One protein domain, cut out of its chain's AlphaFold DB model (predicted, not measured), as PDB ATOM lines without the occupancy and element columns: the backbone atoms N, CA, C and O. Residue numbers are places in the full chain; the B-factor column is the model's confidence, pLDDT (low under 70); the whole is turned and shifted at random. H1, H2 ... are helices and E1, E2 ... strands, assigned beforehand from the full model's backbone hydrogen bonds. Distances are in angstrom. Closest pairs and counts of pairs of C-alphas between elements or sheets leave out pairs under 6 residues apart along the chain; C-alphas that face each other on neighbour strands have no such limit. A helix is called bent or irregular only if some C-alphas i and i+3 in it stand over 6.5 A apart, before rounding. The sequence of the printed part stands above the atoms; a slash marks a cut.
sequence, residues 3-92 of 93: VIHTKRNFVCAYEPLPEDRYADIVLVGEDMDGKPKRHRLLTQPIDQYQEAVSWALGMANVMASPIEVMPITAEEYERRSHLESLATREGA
ATOM      1  N   VAL A   3      26.555  24.760 -19.586       95.25
ATOM      2  CA  VAL A   3      25.264  25.373 -19.927       95.25
ATOM      3  C   VAL A   3      24.620  25.863 -18.641       95.25
ATOM      4  O   VAL A   3      24.339  25.073 -17.741       95.25
ATOM      5  N   ILE A   4      24.400  27.171 -18.546       93.88
ATOM      6  CA  ILE A   4      23.855  27.819 -17.356       93.88
ATOM      7  C   ILE A   4      22.462  28.344 -17.694       93.88
ATOM      8  O   ILE A   4      22.304  29.283 -18.475       93.88
ATOM      9  N   HIS A   5      21.438  27.728 -17.108       93.19
ATOM     10  CA  HIS A   5      20.054  28.140 -17.313       93.19
ATOM     11  C   HIS A   5      19.724  29.396 -16.505       93.19
ATOM     12  O   HIS A   5      20.022  29.504 -15.317       93.19
ATOM     13  N   THR A   6      19.059  30.335 -17.164       91.06
ATOM     14  CA  THR A   6      18.466  31.528 -16.562       91.06
ATOM     15  C   THR A   6      16.939  31.382 -16.525       91.06
ATOM     16  O   THR A   6      16.399  30.349 -16.922       91.06
ATOM     17  N   LYS A   7      16.207  32.404 -16.064       88.12
ATOM     18  CA  LYS A   7      14.734  32.346 -16.000       88.12
ATOM     19  C   LYS A   7      14.075  32.288 -17.380       88.12
ATOM     20  O   LYS A   7      12.953  31.802 -17.484       88.12
ATOM     21  N   ARG A   8      14.737  32.822 -18.412       87.25
ATOM     22  CA  ARG A   8      14.172  32.982 -19.763       87.25
ATOM     23  C   ARG A   8      14.945  32.223 -20.835       87.25
ATOM     24  O   ARG A   8      14.330  31.696 -21.754       87.25
ATOM     25  N   ASN A   9      16.270  32.186 -20.730       92.06
ATOM     26  CA  ASN A   9      17.142  31.546 -21.711       92.06
ATOM     27  C   ASN A   9      18.336  30.851 -21.038       92.06
ATOM     28  O   ASN A   9      18.314  30.629 -19.827       92.06
ATOM     29  N   PHE A  10      19.386  30.515 -21.778       94.06
ATOM     30  CA  PHE A  10      20.610  29.934 -21.234       94.06
ATOM     31  C   PHE A  10      21.862  30.635 -21.762       94.06
ATOM     32  O   PHE A  10      21.845  31.303 -22.799       94.06
ATOM     33  N   VAL A  11      22.951  30.466 -21.016       96.62
ATOM     34  CA  VAL A  11      24.298  30.863 -21.415       96.62
ATOM     35  C   VAL A  11      25.141  29.612 -21.634       96.62
ATOM     36  O   VAL A  11      25.198  28.748 -20.760       96.62
ATOM     37  N   CYS A  12      25.812  29.525 -22.779       97.44
ATOM     38  CA  CYS A  12      26.842  28.525 -23.046       97.44
ATOM     39  C   CYS A  12      28.217  29.144 -22.781       97.44
ATOM     40  O   CYS A  12      28.697  29.947 -23.577       97.44
ATOM     41  N   ALA A  13      28.849  28.776 -21.670       97.56
ATOM     42  CA  ALA A  13      30.175  29.255 -21.293       97.56
ATOM     43  C   ALA A  13      31.239  28.201 -21.644       97.56
ATOM     44  O   ALA A  13      31.188  27.060 -21.168       97.56
ATOM     45  N   TYR A  14      32.184  28.551 -22.514       97.75
ATOM     46  CA  TYR A  14      33.289  27.673 -22.908       97.75
ATOM     47  C   TYR A  14      34.480  27.865 -21.976       97.75
ATOM     48  O   TYR A  14      34.786  28.993 -21.615       97.75
ATOM     49  N   GLU A  15      35.138  26.773 -21.591       97.12
ATOM     50  CA  GLU A  15      36.266  26.835 -20.656       97.12
ATOM     51  C   GLU A  15      37.459  27.545 -21.311       97.12
ATOM     52  O   GLU A  15      37.825  27.144 -22.420       97.12
ATOM     53  N   PRO A  16      38.058  28.561 -20.666       97.25
ATOM     54  CA  PRO A  16      39.280  29.185 -21.158       97.25
ATOM     55  C   PRO A  16      40.458  28.211 -21.216       97.25
ATOM     56  O   PRO A  16      40.691  27.431 -20.291       97.25
ATOM     57  N   LEU A  17      41.242  28.312 -22.281       97.44
ATOM     58  CA  LEU A  17      42.528  27.651 -22.452       97.44
ATOM     59  C   LEU A  17      43.686  28.624 -22.144       97.44
ATOM     60  O   LEU A  17      43.512  29.843 -22.209       97.44
ATOM     61  N   PRO A  18      44.893  28.125 -21.814       97.75
ATOM     62  CA  PRO A  18      46.048  28.975 -21.494       97.75
ATOM     63  C   PRO A  18      46.453  29.979 -22.586       97.75
ATOM     64  O   PRO A  18      47.088  30.996 -22.294       97.75
ATOM     65  N   GLU A  19      46.138  29.696 -23.846       97.94
ATOM     66  CA  GLU A  19      46.389  30.534 -25.019       97.94
ATOM     67  C   GLU A  19      45.344  31.637 -25.234       97.94
ATOM     68  O   GLU A  19      45.624  32.605 -25.948       97.94
ATOM     69  N   ASP A  20      44.178  31.537 -24.595       98.31
ATOM     70  CA  ASP A  20      43.104  32.505 -24.774       98.31
ATOM     71  C   ASP A  20      43.471  33.849 -24.156       98.31
ATOM     72  O   ASP A  20      44.123  33.950 -23.111       98.31
ATOM     73  N   ARG A  21      43.092  34.921 -24.846       98.38
ATOM     74  CA  ARG A  21      43.407  36.304 -24.449       98.38
ATOM     75  C   ARG A  21      42.176  37.185 -24.371       98.38
ATOM     76  O   ARG A  21      42.212  38.202 -23.682       98.38
ATOM     77  N   TYR A  22      41.086  36.762 -25.001       98.25
ATOM     78  CA  TYR A  22      39.820  37.475 -25.007       98.25
ATOM     79  C   TYR A  22      38.652  36.504 -24.855       98.25
ATOM     80  O   TYR A  22      38.805  35.306 -25.064       98.25
ATOM     81  N   ALA A  23      37.479  37.028 -24.526       98.31
ATOM     82  CA  ALA A  23      36.212  36.320 -24.521       98.31
ATOM     83  C   ALA A  23      35.205  37.092 -25.376       98.31
ATOM     84  O   ALA A  23      34.851  38.233 -25.067       98.31
ATOM     85  N   ASP A  24      34.747  36.470 -26.459       97.44
ATOM     86  CA  ASP A  24      33.645  36.974 -27.268       97.44
ATOM     87  C   ASP A  24      32.316  36.589 -26.618       97.44
ATOM     88  O   ASP A  24      32.081  35.427 -26.282       97.44
ATOM     89  N   ILE A  25      31.419  37.563 -26.499       97.50
ATOM     90  CA  ILE A  25      30.046  37.344 -26.059       97.50
ATOM     91  C   ILE A  25      29.140  37.457 -27.279       97.50
ATOM     92  O   ILE A  25      29.050  38.510 -27.920       97.50
ATOM     93  N   VAL A  26      28.483  36.356 -27.622       96.38
ATOM     94  CA  VAL A  26      27.772  36.190 -28.888       96.38
ATOM     95  C   VAL A  26      26.312  35.861 -28.629       96.38
ATOM     96  O   VAL A  26      25.990  34.881 -27.967       96.38
ATOM     97  N   LEU A  27      25.418  36.662 -29.197       94.62
ATOM     98  CA  LEU A  27      24.004  36.342 -29.277       94.62
ATOM     99  C   LEU A  27      23.778  35.319 -30.389       94.62
ATOM    100  O   LEU A  27      24.162  35.554 -31.539       94.62
ATOM    101  N   VAL A  28      23.120  34.213 -30.058       92.81
ATOM    102  CA  VAL A  28      22.748  33.178 -31.025       92.81
ATOM    103  C   VAL A  28      21.262  33.304 -31.317       92.81
ATOM    104  O   VAL A  28      20.432  33.084 -30.441       92.81
ATOM    105  N   GLY A  29      20.919  33.662 -32.547       89.62
ATOM    106  CA  GLY A  29      19.534  33.804 -32.976       89.62
ATOM    107  C   GLY A  29      19.354  33.401 -34.428       89.62
ATOM    108  O   GLY A  29      20.135  32.627 -34.982       89.62
ATOM    109  N   GLU A  30      18.324  33.959 -35.043       90.38
ATOM    110  CA  GLU A  30      18.001  33.768 -36.451       90.38
ATOM    111  C   GLU A  30      17.877  35.138 -37.129       90.38
ATOM    112  O   GLU A  30      17.602  36.147 -36.473       90.38
ATOM    113  N   ASP A  31      18.139  35.200 -38.433       87.88
ATOM    114  CA  ASP A  31      17.809  36.370 -39.244       87.88
ATOM    115  C   ASP A  31      16.315  36.402 -39.621       87.88
ATOM    116  O   ASP A  31      15.520  35.568 -39.188       87.88
ATOM    117  N   MET A  32      15.915  37.392 -40.424       87.56
ATOM    118  CA  MET A  32      14.515  37.566 -40.836       87.56
ATOM    119  C   MET A  32      13.980  36.410 -41.696       87.56
ATOM    120  O   MET A  32      12.765  36.249 -41.784       87.56
ATOM    121  N   ASP A  33      14.865  35.607 -42.295       92.81
ATOM    122  CA  ASP A  33      14.515  34.428 -43.092       92.81
ATOM    123  C   ASP A  33      14.533  33.137 -42.246       92.81
ATOM    124  O   ASP A  33      14.418  32.037 -42.791       92.81
ATOM    125  N   GLY A  34      14.712  33.246 -40.922       87.81
ATOM    126  CA  GLY A  34      14.815  32.105 -40.009       87.81
ATOM    127  C   GLY A  34      16.154  31.366 -40.094       87.81
ATOM    128  O   GLY A  34      16.266  30.235 -39.623       87.81
ATOM    129  N   LYS A  35      17.189  31.947 -40.721       91.19
ATOM    130  CA  LYS A  35      18.505  31.298 -40.811       91.19
ATOM    131  C   LYS A  35      19.321  31.580 -39.556       91.19
ATOM    132  O   LYS A  35      19.367  32.733 -39.124       91.19
ATOM    133  N   PRO A  36      20.047  30.587 -39.009       89.00
ATOM    134  CA  PRO A  36      20.896  30.794 -37.846       89.00
ATOM    135  C   PRO A  36      21.898  31.928 -38.064       89.00
ATOM    136  O   PRO A  36      22.669  31.925 -39.027       89.00
ATOM    137  N   LYS A  37      21.918  32.880 -37.134       91.00
ATOM    138  CA  LYS A  37      22.817  34.028 -37.152       91.00
ATOM    139  C   LYS A  37      23.436  34.233 -35.780       91.00
ATOM    140  O   LYS A  37      22.758  34.263 -34.756       91.00
ATOM    141  N   ARG A  38      24.755  34.408 -35.778       91.81
ATOM    142  CA  ARG A  38      25.530  34.784 -34.598       91.81
ATOM    143  C   ARG A  38      25.862  36.264 -34.672       91.81
ATOM    144  O   ARG A  38      26.366  36.728 -35.694       91.81
ATOM    145  N   HIS A  39      25.586  36.994 -33.601       90.62
ATOM    146  CA  HIS A  39      25.918  38.406 -33.496       90.62
ATOM    147  C   HIS A  39      26.815  38.636 -32.287       90.62
ATOM    148  O   HIS A  39      26.408  38.403 -31.151       90.62
ATOM    149  N   ARG A  40      28.045  39.084 -32.535       93.44
ATOM    150  CA  ARG A  40      28.965  39.468 -31.468       93.44
ATOM    151  C   ARG A  40      28.460  40.748 -30.812       93.44
ATOM    152  O   ARG A  40      28.327  41.764 -31.483       93.44
ATOM    153  N   LEU A  41      28.167  40.674 -29.517       93.50
ATOM    154  CA  LEU A  41      27.701  41.810 -28.726       93.50
ATOM    155  C   LEU A  41      28.882  42.648 -28.247       93.50
ATOM    156  O   LEU A  41      28.872  43.867 -28.381       93.50
ATOM    157  N   LEU A  42      29.895  41.982 -27.693       93.56
ATOM    158  CA  LEU A  42      31.133  42.604 -27.248       93.56
ATOM    159  C   LEU A  42      32.243  41.559 -27.076       93.56
ATOM    160  O   LEU A  42      31.986  40.353 -27.071       93.56
ATOM    161  N   THR A  43      33.463  42.056 -26.906       96.25
ATOM    162  CA  THR A  43      34.651  41.269 -26.573       96.25
ATOM    163  C   THR A  43      35.271  41.842 -25.305       96.25
ATOM    164  O   THR A  43      35.424  43.060 -25.199       96.25
ATOM    165  N   GLN A  44      35.647  40.983 -24.361       97.31
ATOM    166  CA  GLN A  44      36.377  41.369 -23.149       97.31
ATOM    167  C   GLN A  44      37.744  40.684 -23.079       97.31
ATOM    168  O   GLN A  44      37.900  39.599 -23.631       97.31
ATOM    169  N   PRO A  45      38.746  41.287 -22.420       98.00
ATOM    170  CA  PRO A  45      39.982  40.588 -22.075       98.00
ATOM    171  C   PRO A  45      39.711  39.355 -21.196       98.00
ATOM    172  O   PRO A  45      38.744  39.325 -20.434       98.00
ATOM    173  N   ILE A  46      40.556  38.325 -21.300       98.12
ATOM    174  CA  ILE A  46      40.323  37.042 -20.612       98.12
ATOM    175  C   ILE A  46      40.440  37.133 -19.083       98.12
ATOM    176  O   ILE A  46      39.860  36.316 -18.375       98.12
ATOM    177  N   ASP A  47      41.143  38.139 -18.558       98.06
ATOM    178  CA  ASP A  47      41.211  38.401 -17.114       98.06
ATOM    179  C   ASP A  47      39.848  38.806 -16.519       98.06
ATOM    180  O   ASP A  47      39.644  38.660 -15.318       98.06
ATOM    181  N   GLN A  48      38.906  39.227 -17.371       97.94
ATOM    182  CA  GLN A  48      37.524  39.572 -17.039       97.94
ATOM    183  C   GLN A  48      36.530  38.465 -17.423       97.94
ATOM    184  O   GLN A  48      35.341  38.724 -17.632       97.94
ATOM    185  N   TYR A  49      36.991  37.221 -17.595       97.94
ATOM    186  CA  TYR A  49      36.130  36.135 -18.068       97.94
ATOM    187  C   TYR A  49      34.906  35.916 -17.163       97.94
ATOM    188  O   TYR A  49      33.790  35.714 -17.646       97.94
ATOM    189  N   GLN A  50      35.079  35.998 -15.843       97.44
ATOM    190  CA  GLN A  50      33.973  35.773 -14.913       97.44
ATOM    191  C   GLN A  50      32.944  36.913 -14.955       97.44
ATOM    192  O   GLN A  50      31.735  36.676 -14.846       97.44
ATOM    193  N   GLU A  51      33.398  38.148 -15.155       97.69
ATOM    194  CA  GLU A  51      32.564  39.320 -15.390       97.69
ATOM    195  C   GLU A  51      31.799  39.185 -16.710       97.69
ATOM    196  O   GLU A  51      30.599  39.461 -16.738       97.69
ATOM    197  N   ALA A  52      32.447  38.679 -17.766       97.50
ATOM    198  CA  ALA A  52      31.821  38.392 -19.055       97.50
ATOM    199  C   ALA A  52      30.682  37.369 -18.919       97.50
ATOM    200  O   ALA A  52      29.565  37.604 -19.391       97.50
ATOM    201  N   VAL A  53      30.921  36.265 -18.199       97.31
ATOM    202  CA  VAL A  53      29.889  35.259 -17.894       97.31
ATOM    203  C   VAL A  53      28.753  35.867 -17.070       97.31
ATOM    204  O   VAL A  53      27.579  35.645 -17.369       97.31
ATOM    205  N   SER A  54      29.074  36.676 -16.061       96.12
ATOM    206  CA  SER A  54      28.073  37.314 -15.195       96.12
ATOM    207  C   SER A  54      27.195  38.306 -15.963       96.12
ATOM    208  O   SER A  54      25.971  38.314 -15.803       96.12
ATOM    209  N   TRP A  55      27.798  39.100 -16.849       95.75
ATOM    210  CA  TRP A  55      27.080  39.996 -17.749       95.75
ATOM    211  C   TRP A  55      26.166  39.214 -18.699       95.75
ATOM    212  O   TRP A  55      24.979  39.531 -18.810       95.75
ATOM    213  N   ALA A  56      26.678  38.142 -19.314       96.31
ATOM    214  CA  ALA A  56      25.906  37.278 -20.205       96.31
ATOM    215  C   ALA A  56      24.686  36.665 -19.497       96.31
ATOM    216  O   ALA A  56      23.600  36.629 -20.071       96.31
ATOM    217  N   LEU A  57      24.816  36.251 -18.232       95.00
ATOM    218  CA  LEU A  57      23.693  35.740 -17.435       95.00
ATOM    219  C   LEU A  57      22.627  36.811 -17.161       95.00
ATOM    220  O   LEU A  57      21.427  36.519 -17.201       95.00
ATOM    221  N   GLY A  58      23.042  38.054 -16.905       92.88
ATOM    222  CA  GLY A  58      22.125  39.188 -16.783       92.88
ATOM    223  C   GLY A  58      21.352  39.426 -18.081       92.88
ATOM    224  O   GLY A  58      20.125  39.549 -18.069       92.88
ATOM    225  N   MET A  59      22.057  39.397 -19.211       94.12
ATOM    226  CA  MET A  59      21.471  39.637 -20.527       94.12
ATOM    227  C   MET A  59      20.573  38.496 -21.013       94.12
ATOM    228  O   MET A  59      19.472  38.747 -21.501       94.12
ATOM    229  N   ALA A  60      20.961  37.238 -20.810       92.44
ATOM    230  CA  ALA A  60      20.165  36.078 -21.211       92.44
ATOM    231  C   ALA A  60      18.804  36.002 -20.487       92.44
ATOM    232  O   ALA A  60      17.852  35.430 -21.016       92.44
ATOM    233  N   ASN A  61      18.666  36.626 -19.310       87.75
ATOM    234  CA  ASN A  61      17.368  36.758 -18.638       87.75
ATOM    235  C   ASN A  61      16.416  37.737 -19.347       87.75
ATOM    236  O   ASN A  61      15.198  37.565 -19.280       87.75
ATOM    237  N   VAL A  62      16.948  38.774 -19.997       88.56
ATOM    238  CA  VAL A  62      16.139  39.823 -20.639       88.56
ATOM    239  C   VAL A  62      15.968  39.598 -22.140       88.56
ATOM    240  O   VAL A  62      14.970  40.041 -22.706       88.56
ATOM    241  N   MET A  63      16.880  38.867 -22.782       83.81
ATOM    242  CA  MET A  63      16.845  38.576 -24.215       83.81
ATOM    243  C   MET A  63      16.013  37.325 -24.540       83.81
ATOM    244  O   MET A  63      15.869  36.412 -23.731       83.81
ATOM    245  N   ALA A  64      15.444  37.277 -25.749       80.56
ATOM    246  CA  ALA A  64      14.683  36.122 -26.246       80.56
ATOM    247  C   ALA A  64      15.572  35.023 -26.864       80.56
ATOM    248  O   ALA A  64      15.051  34.038 -27.379       80.56
ATOM    249  N   SER A  65      16.895  35.175 -26.793       88.56
ATOM    250  CA  SER A  65      17.873  34.336 -27.490       88.56
ATOM    251  C   SER A  65      19.046  33.964 -26.568       88.56
ATOM    252  O   SER A  65      19.388  34.771 -25.696       88.56
ATOM    253  N   PRO A  66      19.629  32.758 -26.714       93.56
ATOM    254  CA  PRO A  66      20.760  32.319 -25.903       93.56
ATOM    255  C   PRO A  66      22.027  33.118 -26.203       93.56
ATOM    256  O   PRO A  66      22.185  33.700 -27.281       93.56
ATOM    257  N   ILE A  67      22.940  33.122 -25.232       96.88
ATOM    258  CA  ILE A  67      24.236  33.798 -25.336       96.88
ATOM    259  C   ILE A  67      25.364  32.775 -25.185       96.88
ATOM    260  O   ILE A  67      25.361  31.956 -24.268       96.88
ATOM    261  N   GLU A  68      26.346  32.827 -26.076       97.50
ATOM    262  CA  GLU A  68      27.604  32.085 -25.987       97.50
ATOM    263  C   GLU A  68      28.695  33.011 -25.423       97.50
ATOM    264  O   GLU A  68      28.813  34.161 -25.845       97.50
ATOM    265  N   VAL A  69      29.500  32.512 -24.482       98.06
ATOM    266  CA  VAL A  69      30.743  33.153 -24.026       98.06
ATOM    267  C   VAL A  69      31.898  32.277 -24.482       98.06
ATOM    268  O   VAL A  69      32.078  31.164 -23.979       98.06
ATOM    269  N   MET A  70      32.644  32.762 -25.470       97.94
ATOM    270  CA  MET A  70      33.687  32.017 -26.166       97.94
ATOM    271  C   MET A  70      35.051  32.659 -25.916       97.94
ATOM    272  O   MET A  70      35.327  33.718 -26.486       97.94
ATOM    273  N   PRO A  71      35.912  32.041 -25.096       98.19
ATOM    274  CA  PRO A  71      37.334  32.343 -25.088       98.19
ATOM    275  C   PRO A  71      37.918  32.214 -26.497       98.19
ATOM    276  O   PRO A  71      37.524  31.323 -27.255       98.19
ATOM    277  N   ILE A  72      38.793  33.145 -26.855       97.88
ATOM    278  CA  ILE A  72      39.498  33.170 -28.131       97.88
ATOM    279  C   ILE A  72      40.945  33.618 -27.932       97.88
ATOM    280  O   ILE A  72      41.283  34.406 -27.033       97.88
ATOM    281  N   THR A  73      41.793  33.185 -28.854       98.25
ATOM    282  CA  THR A  73      43.190  33.608 -28.941       98.25
ATOM    283  C   THR A  73      43.316  35.059 -29.425       98.25
ATOM    284  O   THR A  73      42.394  35.643 -30.006       98.25
ATOM    285  N   ALA A  74      44.492  35.660 -29.223       97.00
ATOM    286  CA  ALA A  74      44.782  36.991 -29.763       97.00
ATOM    287  C   ALA A  74      44.747  37.024 -31.302       97.00
ATOM    288  O   ALA A  74      44.207  37.966 -31.878       97.00
ATOM    289  N   GLU A  75      45.243  35.974 -31.962       97.38
ATOM    290  CA  GLU A  75      45.224  35.856 -33.426       97.38
ATOM    291  C   GLU A  75      43.788  35.849 -33.970       97.38
ATOM    292  O   GLU A  75      43.463  36.545 -34.935       97.38
ATOM    293  N   GLU A  76      42.881  35.108 -33.327       96.12
ATOM    294  CA  GLU A  76      41.473  35.107 -33.715       96.12
ATOM    295  C   GLU A  76      40.813  36.470 -33.529       96.12
ATOM    296  O   GLU A  76      40.025  36.881 -34.386       96.12
ATOM    297  N   TYR A  77      41.132  37.171 -32.439       95.06
ATOM    298  CA  TYR A  77      40.635  38.520 -32.194       95.06
ATOM    299  C   TYR A  77      41.101  39.502 -33.277       95.06
ATOM    300  O   TYR A  77      40.278  40.230 -33.845       95.06
ATOM    301  N   GLU A  78      42.393  39.495 -33.608       94.44
ATOM    302  CA  GLU A  78      42.975  40.344 -34.651       94.44
ATOM    303  C   GLU A  78      42.349  40.054 -36.016       94.44
ATOM    304  O   GLU A  78      41.887  40.970 -36.703       94.44
ATOM    305  N   ARG A  79      42.237  38.770 -36.377       93.06
ATOM    306  CA  ARG A  79      41.604  38.334 -37.627       93.06
ATOM    307  C   ARG A  79      40.158  38.817 -37.729       93.06
ATOM    308  O   ARG A  79      39.757  39.323 -38.777       93.06
ATOM    309  N   ARG A  80      39.361  38.671 -36.665       87.56
ATOM    310  CA  ARG A  80      37.950  39.107 -36.645       87.56
ATOM    311  C   ARG A  80      37.835  40.624 -36.751       87.56
ATOM    312  O   ARG A  80      37.066  41.113 -37.573       87.56
ATOM    313  N   SER A  81      38.638  41.356 -35.984       86.81
ATOM    314  CA  SER A  81      38.660  42.824 -36.005       86.81
ATOM    315  C   SER A  81      39.067  43.362 -37.378       86.81
ATOM    316  O   SER A  81      38.489  44.332 -37.874       86.81
ATOM    317  N   HIS A  82      40.011  42.693 -38.045       87.12
ATOM    318  CA  HIS A  82      40.388  43.013 -39.415       87.12
ATOM    319  C   HIS A  82      39.218  42.819 -40.389       87.12
ATOM    320  O   HIS A  82      38.894  43.742 -41.137       87.12
ATOM    321  N   LEU A  83      38.541  41.668 -40.347       85.00
ATOM    322  CA  LEU A  83      37.388  41.385 -41.210       85.00
ATOM    323  C   LEU A  83      36.236  42.379 -40.996       85.00
ATOM    324  O   LEU A  83      35.657  42.859 -41.968       85.00
ATOM    325  N   GLU A  84      35.936  42.746 -39.751       83.00
ATOM    326  CA  GLU A  84      34.919  43.761 -39.445       83.00
ATOM    327  C   GLU A  84      35.302  45.147 -39.978       83.00
ATOM    328  O   GLU A  84      34.454  45.870 -40.512       83.00
ATOM    329  N   SER A  85      36.588  45.507 -39.900       82.88
ATOM    330  CA  SER A  85      37.086  46.766 -40.460       82.88
ATOM    331  C   SER A  85      36.936  46.829 -41.985       82.88
ATOM    332  O   SER A  85      36.668  47.900 -42.529       82.88
ATOM    333  N   LEU A  86      37.068  45.691 -42.676       82.75
ATOM    334  CA  LEU A  86      36.859  45.587 -44.121       82.75
ATOM    335  C   LEU A  86      35.370  45.670 -44.472       82.75
ATOM    336  O   LEU A  86      34.992  46.491 -45.304       82.75
ATOM    337  N   ALA A  87      34.520  44.914 -43.773       77.62
ATOM    338  CA  ALA A  87      33.072  44.931 -43.989       77.62
ATOM    339  C   ALA A  87      32.465  46.333 -43.781       77.62
ATOM    340  O   ALA A  87      31.617  46.776 -44.555       77.62
ATOM    341  N   THR A  88      32.954  47.075 -42.779       75.12
ATOM    342  CA  THR A  88      32.525  48.461 -42.516       75.12
ATOM    343  C   THR A  88      32.905  49.411 -43.661       75.12
ATOM    344  O   THR A  88      32.179  50.359 -43.946       75.12
ATOM    345  N   ARG A  89      34.031  49.166 -44.344       70.25
ATOM    346  CA  ARG A  89      34.488  49.984 -45.481       70.25
ATOM    347  C   ARG A  89      33.720  49.690 -46.767       70.25
ATOM    348  O   ARG A  89      33.545  50.596 -47.576       70.25
ATOM    349  N   GLU A  90      33.272  48.455 -46.960       63.78
ATOM    350  CA  GLU A  90      32.506  48.048 -48.144       63.78
ATOM    351  C   GLU A  90      31.035  48.478 -48.076       63.78
ATOM    352  O   GLU A  90      30.476  48.858 -49.097       63.78
ATOM    353  N   GLY A  91      30.429  48.511 -46.883       58.66
ATOM    354  CA  GLY A  91      29.052  48.991 -46.684       58.66
ATOM    355  C   GLY A  91      28.873  50.518 -46.705       58.66
ATOM    356  O   GLY A  91      27.749  50.999 -46.594       58.66
ATOM    357  N   ALA A  92      29.964  51.282 -46.817       56.91
ATOM    358  CA  ALA A  92      29.962  52.747 -46.874       56.91
ATOM    359  C   ALA A  92      30.036  53.310 -48.312       56.91
ATOM    360  O   ALA A  92      30.254  54.512 -48.481       56.91
TER     361      ALA A  92
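Overview. This is residues 3 to 92 of the 93 residues of an uncharacterized protein of Magnetospirillum aberrantis SpK (UniProt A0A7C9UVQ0). A strongly twisted sheet of five strands curls round helix H1, which covers one face, while helix H2 leaves the end of E5 as an arm whose residues 78 to 90 stick out free. The long hairpin E3 and E4 lies toward one edge of the sheet, the small hairpin E1 and E2 at the other. The 90 printed residues hold two named helices and five named strands, in the order E1 E2 E3 E4 H1 E5 H2; the sheet is mixed, ordered E1 E2 E5 E3 E4, and the class is mixed, helices and strands. The whole is compact, with a radius of gyration of the C-alphas of 13.9 A, and flat, spanning 40 by 39 by 16 A.

Arrangement. Begin at E1, residues 3 to 5, in an antiparallel hairpin with E2, residues 10 to 13: N 4 and O 11 are 2.8 A apart, within hydrogen-bond range. E5, residues 67 to 73, is parallel to E2, with N 69 and O 12 at 2.8 A. E3, residues 20 to 30, is antiparallel to E5, with N 24 and O 70 at 2.8 A, and forms an antiparallel hairpin with E4, residues 36 to 45, with N 25 and O 42 at 2.9 A. H1, residues 46 to 62, is on one face of the sheet, two layers in all; its closest C-alphas to E3 are Ile 46 and Tyr 22, 4.4 A. E4, H1 and E5 make a split strand-helix-strand unit, two strands running the same way with E3 between them, its crossover right-handed. H2, residues 74 to 90, only grazes the sheet with residues 74 to 77. In H2 every O i to N i+4 pair is within hydrogen-bond range, in H1 10 of 13.

Along the chain. Find C-alpha 3, where E1 begins, at (25.264, 25.373, -19.927); E1 spans 6.5 A, E2 9.6 A, E3 27.7 A and E4 26.6 A, bending by 51 degrees at residue 42. H1 spans 24.3 A and is irregular, C-alphas 47 and 50 being 8.0 A apart. After E5, 19.3 A, H2 runs 24.7 A to C-alpha 90 at (32.506, 48.048, -48.144).

Size, cuts and confidence. The C-alphas of Lys 7 and Ala 92 are the two farthest apart, 40.0 A. The printed part has no cut and no long link; pLDDT is under 70 at residues 90 to 92.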